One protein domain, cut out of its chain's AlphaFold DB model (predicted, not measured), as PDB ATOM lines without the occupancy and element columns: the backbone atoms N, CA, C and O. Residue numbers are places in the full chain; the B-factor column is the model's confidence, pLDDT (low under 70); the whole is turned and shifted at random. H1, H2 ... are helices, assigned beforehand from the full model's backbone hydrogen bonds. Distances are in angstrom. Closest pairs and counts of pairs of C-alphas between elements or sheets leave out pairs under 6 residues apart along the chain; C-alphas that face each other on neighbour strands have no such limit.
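What this domain is: This is residues 541 to 586 of the 958 residues of an uncharacterized protein of Corynespora cassiicola Philippines (UniProt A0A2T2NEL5). The domain has little regular structure: three short helices in a loop-rich chain, with H1 at one end of the long axis and H2 and H3 nearly at right angles to each other farther along. The last stretch, residues 574 to 586, turns at the opposite end and folds back. The printed part has 46 residues with H1, H2 and H3 in that order and no named strand; 18 residues are in these helices, and the class is all helix. It is compact, with a radius of gyration of the C-alphas of 10.0 A, yet elongated, spanning 29 by 17 by 17 A.

Where its parts are: H1, residues 541 to 545, begins at C-alpha 541 (49.499, -15.899, -31.540) and is 6.1 A long. H2 is residues 551 to 556, 8.7 A. H3, residues 567 to 573, 10.0 A, ends at C-alpha 573 (35.573, -36.845, -38.625).

How they stand to each other: H1 is apart from H2 and H3. H2 and H3 are close but not clearly touching, their closest C-alphas, Arg 552 and Cys 569, 7.7 A apart. Their lines are about perpendicular, at 83 degrees. Every O i to N i+4 pair is within hydrogen-bond range in H1 and H2, and 2 of 3 in H3.

The domain as a whole: The C-alphas farthest apart, Lys 545 and Asn 574, are 29.5 A apart. The printed part has no cut; H1 to H2 is a tight link, H2 to H3 a short one. Mean pLDDT of the printed part is 85.5, with residues 576 to 579 under 70.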
ATOM      1  N   SER A 541      49.161 -17.068 -30.713       83.00
ATOM      2  CA  SER A 541      49.499 -15.899 -31.540       83.00
ATOM      3  C   SER A 541      49.809 -16.328 -32.977       83.00
ATOM      4  O   SER A 541      49.179 -15.830 -33.909       83.00
ATOM      5  N   ARG A 542      50.678 -17.331 -33.159       81.88
ATOM      6  CA  ARG A 542      51.016 -17.952 -34.449       81.88
ATOM      7  C   ARG A 542      49.772 -18.483 -35.155       81.88
ATOM      8  O   ARG A 542      49.604 -18.228 -36.335       81.88
ATOM      9  N   MET A 543      48.840 -19.087 -34.420       75.19
ATOM     10  CA  MET A 543      47.533 -19.512 -34.938       75.19
ATOM     11  C   MET A 543      46.551 -18.384 -35.302       75.19
ATOM     12  O   MET A 543      45.581 -18.633 -36.008       75.19
ATOM     13  N   ARG A 544      46.735 -17.162 -34.788       74.94
ATOM     14  CA  ARG A 544      45.894 -15.998 -35.138       74.94
ATOM     15  C   ARG A 544      46.504 -15.154 -36.254       74.94
ATOM     16  O   ARG A 544      45.760 -14.511 -36.981       74.94
ATOM     17  N   LYS A 545      47.837 -15.133 -36.352       80.62
ATOM     18  CA  LYS A 545      48.604 -14.449 -37.404       80.62
ATOM     19  C   LYS A 545      48.734 -15.310 -38.662       80.62
ATOM     20  O   LYS A 545      48.536 -14.822 -39.766       80.62
ATOM     21  N   GLY A 546      49.044 -16.593 -38.489       70.44
ATOM     22  CA  GLY A 546      49.098 -17.583 -39.554       70.44
ATOM     23  C   GLY A 546      47.694 -17.924 -40.033       70.44
ATOM     24  O   GLY A 546      47.012 -18.762 -39.444       70.44
ATOM     25  N   GLY A 547      47.279 -17.301 -41.137       76.12
ATOM     26  CA  GLY A 547      45.992 -17.539 -41.798       76.12
ATOM     27  C   GLY A 547      45.812 -18.943 -42.397       76.12
ATOM     28  O   GLY A 547      44.842 -19.162 -43.111       76.12
ATOM     29  N   ASN A 548      46.719 -19.888 -42.117       85.19
ATOM     30  CA  ASN A 548      46.687 -21.286 -42.567       85.19
ATOM     31  C   ASN A 548      45.794 -22.192 -41.679       85.19
ATOM     32  O   ASN A 548      45.999 -23.401 -41.570       85.19
ATOM     33  N   THR A 549      44.830 -21.590 -40.974       92.62
ATOM     34  CA  THR A 549      43.886 -22.290 -40.090       92.62
ATOM     35  C   THR A 549      42.633 -22.654 -40.881       92.62
ATOM     36  O   THR A 549      41.912 -21.752 -41.306       92.62
ATOM     37  N   CYS A 550      42.343 -23.951 -41.017       93.75
ATOM     38  CA  CYS A 550      41.192 -24.441 -41.782       93.75
ATOM     39  C   CYS A 550      39.856 -23.842 -41.307       93.75
ATOM     40  O   CYS A 550      39.694 -23.515 -40.121       93.75
ATOM     41  N   VAL A 551      38.875 -23.728 -42.212       92.62
ATOM     42  CA  VAL A 551      37.587 -23.055 -41.952       92.62
ATOM     43  C   VAL A 551      36.896 -23.600 -40.695       92.62
ATOM     44  O   VAL A 551      36.460 -22.823 -39.838       92.62
ATOM     45  N   ARG A 552      36.921 -24.927 -40.490       90.56
ATOM     46  CA  ARG A 552      36.438 -25.595 -39.267       90.56
ATOM     47  C   ARG A 552      37.134 -25.055 -38.016       90.56
ATOM     48  O   ARG A 552      36.474 -24.588 -37.084       90.56
ATOM     49  N   CYS A 553      38.464 -25.092 -37.966       91.44
ATOM     50  CA  CYS A 553      39.214 -24.643 -36.794       91.44
ATOM     51  C   CYS A 553      39.099 -23.127 -36.556       91.44
ATOM     52  O   CYS A 553      38.996 -22.721 -35.394       91.44
ATOM     53  N   ARG A 554      38.990 -22.308 -37.616       91.50
ATOM     54  CA  ARG A 554      38.680 -20.862 -37.551       91.50
ATOM     55  C   ARG A 554      37.314 -20.643 -36.877       91.50
ATOM     56  O   ARG A 554      37.221 -19.872 -35.918       91.50
ATOM     57  N   PHE A 555      36.282 -21.402 -37.263       88.88
ATOM     58  CA  PHE A 555      34.936 -21.348 -36.665       88.88
ATOM     59  C   PHE A 555      34.854 -21.805 -35.200       88.88
ATOM     60  O   PHE A 555      34.115 -21.205 -34.413       88.88
ATOM     61  N   TYR A 556      35.578 -22.862 -34.822       86.94
ATOM     62  CA  TYR A 556      35.586 -23.383 -33.446       86.94
ATOM     63  C   TYR A 556      36.669 -22.753 -32.551       86.94
ATOM     64  O   TYR A 556      36.768 -23.121 -31.380       86.94
ATOM     65  N   LYS A 557      37.465 -21.803 -33.070       88.69
ATOM     66  CA  LYS A 557      38.636 -21.198 -32.395       88.69
ATOM     67  C   LYS A 557      39.587 -22.265 -31.834       88.69
ATOM     68  O   LYS A 557      40.074 -22.173 -30.708       88.69
ATOM     69  N   ALA A 558      39.776 -23.320 -32.618       88.50
ATOM     70  CA  ALA A 558      40.355 -24.586 -32.203       88.50
ATOM     71  C   ALA A 558      41.754 -24.782 -32.793       88.50
ATOM     72  O   ALA A 558      42.011 -24.337 -33.903       88.50
ATOM     73  N   GLY A 559      42.628 -25.487 -32.061       88.81
ATOM     74  CA  GLY A 559      43.976 -25.851 -32.515       88.81
ATOM     75  C   GLY A 559      43.990 -26.479 -33.911       88.81
ATOM     76  O   GLY A 559      43.232 -27.411 -34.158       88.81
ATOM     77  N   CYS A 560      44.847 -25.971 -34.792       92.19
ATOM     78  CA  CYS A 560      45.023 -26.432 -36.162       92.19
ATOM     79  C   CYS A 560      46.520 -26.592 -36.412       92.19
ATOM     80  O   CYS A 560      47.296 -25.668 -36.173       92.19
ATOM     81  N   ASP A 561      46.892 -27.790 -36.827       91.19
ATOM     82  CA  ASP A 561      48.166 -28.149 -37.437       91.19
ATOM     83  C   ASP A 561      48.137 -27.855 -38.952       91.19
ATOM     84  O   ASP A 561      47.207 -27.207 -39.444       91.19
ATOM     85  N   GLU A 562      49.155 -28.304 -39.684       90.12
ATOM     86  CA  GLU A 562      49.368 -28.019 -41.112       90.12
ATOM     87  C   GLU A 562      48.938 -29.165 -42.049       90.12
ATOM     88  O   GLU A 562      48.819 -28.936 -43.244       90.12
ATOM     89  N   GLY A 563      48.600 -30.357 -41.533       92.00
ATOM     90  CA  GLY A 563      48.191 -31.499 -42.366       92.00
ATOM     91  C   GLY A 563      46.858 -31.289 -43.095       92.00
ATOM     92  O   GLY A 563      46.013 -30.514 -42.640       92.00
ATOM     93  N   GLU A 564      46.643 -31.988 -44.209       90.88
ATOM     94  CA  GLU A 564      45.440 -31.914 -45.053       90.88
ATOM     95  C   GLU A 564      44.810 -33.325 -45.154       90.88
ATOM     96  O   GLU A 564      45.368 -34.174 -45.843       90.88
ATOM     97  N   PRO A 565      43.692 -33.636 -44.461       93.50
ATOM     98  CA  PRO A 565      43.012 -32.842 -43.436       93.50
ATOM     99  C   PRO A 565      43.845 -32.712 -42.151       93.50
ATOM    100  O   PRO A 565      44.641 -33.585 -41.811       93.50
ATOM    101  N   CYS A 566      43.624 -31.644 -41.380       93.88
ATOM    102  CA  CYS A 566      44.417 -31.418 -40.172       93.88
ATOM    103  C   CYS A 566      44.106 -32.472 -39.101       93.88
ATOM    104  O   CYS A 566      42.965 -32.932 -38.976       93.88
ATOM    105  N   GLN A 567      45.099 -32.835 -38.292       93.62
ATOM    106  CA  GLN A 567      45.000 -33.862 -37.252       93.62
ATOM    107  C   GLN A 567      43.843 -33.604 -36.285       93.62
ATOM    108  O   GLN A 567      43.208 -34.548 -35.808       93.62
ATOM    109  N   LYS A 568      43.506 -32.332 -36.016       90.88
ATOM    110  CA  LYS A 568      42.304 -32.025 -35.232       90.88
ATOM    111  C   LYS A 568      40.998 -32.338 -35.969       90.88
ATOM    112  O   LYS A 568      40.075 -32.799 -35.306       90.88
ATOM    113  N   CYS A 569      40.902 -32.100 -37.278       91.56
ATOM    114  CA  CYS A 569      39.729 -32.469 -38.080       91.56
ATOM    115  C   CYS A 569      39.606 -33.990 -38.234       91.56
ATOM    116  O   CYS A 569      38.519 -34.525 -38.035       91.56
ATOM    117  N   LEU A 570      40.719 -34.675 -38.509       92.19
ATOM    118  CA  LEU A 570      40.784 -36.129 -38.671       92.19
ATOM    119  C   LEU A 570      40.240 -36.858 -37.429       92.19
ATOM    120  O   LEU A 570      39.306 -37.648 -37.528       92.19
ATOM    121  N   LYS A 571      40.722 -36.487 -36.233       90.62
ATOM    122  CA  LYS A 571      40.296 -37.069 -34.939       90.62
ATOM    123  C   LYS A 571      38.819 -36.860 -34.582       90.62
ATOM    124  O   LYS A 571      38.341 -37.447 -33.613       90.62
ATOM    125  N   VAL A 572      38.095 -36.018 -35.319       88.06
ATOM    126  CA  VAL A 572      36.668 -35.745 -35.088       88.06
ATOM    127  C   VAL A 572      35.789 -36.041 -36.303       88.06
ATOM    128  O   VAL A 572      34.584 -35.827 -36.205       88.06
ATOM    129  N   ALA A 573      36.341 -36.532 -37.417       85.06
ATOM    130  CA  ALA A 573      35.573 -36.845 -38.625       85.06
ATOM    131  C   ALA A 573      34.451 -37.854 -38.322       85.06
ATOM    132  O   ALA A 573      33.281 -37.571 -38.566       85.06
ATOM    133  N   ASN A 574      34.799 -38.960 -37.660       80.12
ATOM    134  CA  ASN A 574      33.871 -40.061 -37.379       80.12
ATOM    135  C   ASN A 574      32.940 -39.776 -36.179       80.12
ATOM    136  O   ASN A 574      31.862 -40.350 -36.079       80.12
ATOM    137  N   ASN A 575      33.340 -38.876 -35.269       75.31
ATOM    138  CA  ASN A 575      32.686 -38.680 -33.964       75.31
ATOM    139  C   ASN A 575      31.888 -37.364 -33.835       75.31
ATOM    140  O   ASN A 575      31.164 -37.161 -32.855       75.31
ATOM    141  N   ALA A 576      32.008 -36.424 -34.778       67.62
ATOM    142  CA  ALA A 576      31.395 -35.103 -34.647       67.62
ATOM    143  C   ALA A 576      29.923 -35.056 -35.092       67.62
ATOM    144  O   ALA A 576      29.618 -34.682 -36.222       67.62
ATOM    145  N   ARG A 577      29.000 -35.226 -34.135       65.06
ATOM    146  CA  ARG A 577      27.547 -34.933 -34.260       65.06
ATOM    147  C   ARG A 577      27.159 -33.515 -34.752       65.06
ATOM    148  O   ARG A 577      25.981 -33.185 -34.724       65.06
ATOM    149  N   SER A 578      28.109 -32.642 -35.092       59.16
ATOM    150  CA  SER A 578      27.868 -31.202 -35.318       59.16
ATOM    151  C   SER A 578      28.665 -30.565 -36.463       59.16
ATOM    152  O   SER A 578      28.637 -29.341 -36.593       59.16
ATOM    153  N   PHE A 579      29.435 -31.352 -37.227       66.19
ATOM    154  CA  PHE A 579      30.183 -30.846 -38.380       66.19
ATOM    155  C   PHE A 579      30.681 -31.998 -39.263       66.19
ATOM    156  O   PHE A 579      31.625 -32.704 -38.886       66.19
ATOM    157  N   ARG A 580      30.057 -32.146 -40.436       77.88
ATOM    158  CA  ARG A 580      30.356 -33.173 -41.451       77.88
ATOM    159  C   ARG A 580      31.271 -32.690 -42.585       77.88
ATOM    160  O   ARG A 580      31.785 -33.515 -43.327       77.88
ATOM    161  N   GLU A 581      31.471 -31.379 -42.717       83.25
ATOM    162  CA  GLU A 581      32.219 -30.792 -43.838       83.25
ATOM    163  C   GLU A 581      33.721 -31.155 -43.828       83.25
ATOM    164  O   GLU A 581      34.304 -31.374 -42.753       83.25
ATOM    165  N   PRO A 582      34.373 -31.176 -45.009       85.88
ATOM    166  CA  PRO A 582      35.804 -31.433 -45.138       85.88
ATOM    167  C   PRO A 582      36.681 -30.326 -44.527       85.88
ATOM    168  O   PRO A 582      36.245 -29.219 -44.205       85.88
ATOM    169  N   CYS A 583      37.968 -30.635 -44.367       92.62
ATOM    170  CA  CYS A 583      38.974 -29.730 -43.809       92.62
ATOM    171  C   CYS A 583      39.568 -28.793 -44.881       92.62
ATOM    172  O   CYS A 583      40.750 -28.890 -45.191       92.62
ATOM    173  N   SER A 584      38.760 -27.878 -45.415       93.62
ATOM    174  CA  SER A 584      39.213 -26.824 -46.342       93.62
ATOM    175  C   SER A 584      40.036 -25.735 -45.626       93.62
ATOM    176  O   SER A 584      39.689 -25.308 -44.512       93.62
ATOM    177  N   ARG A 585      41.133 -25.287 -46.255       94.94
ATOM    178  CA  ARG A 585      41.951 -24.123 -45.839       94.94
ATOM    179  C   ARG A 585      41.749 -22.879 -46.698       94.94
ATOM    180  O   ARG A 585      42.123 -21.791 -46.258       94.94
ATOM    181  N   ASP A 586      41.144 -23.061 -47.864       95.38
ATOM    182  CA  ASP A 586      40.759 -22.023 -48.813       95.38
ATOM    183  C   ASP A 586      39.989 -20.903 -48.108       95.38
ATOM    184  O   ASP A 586      39.206 -21.159 -47.184       95.38
TER     185      ASP A 586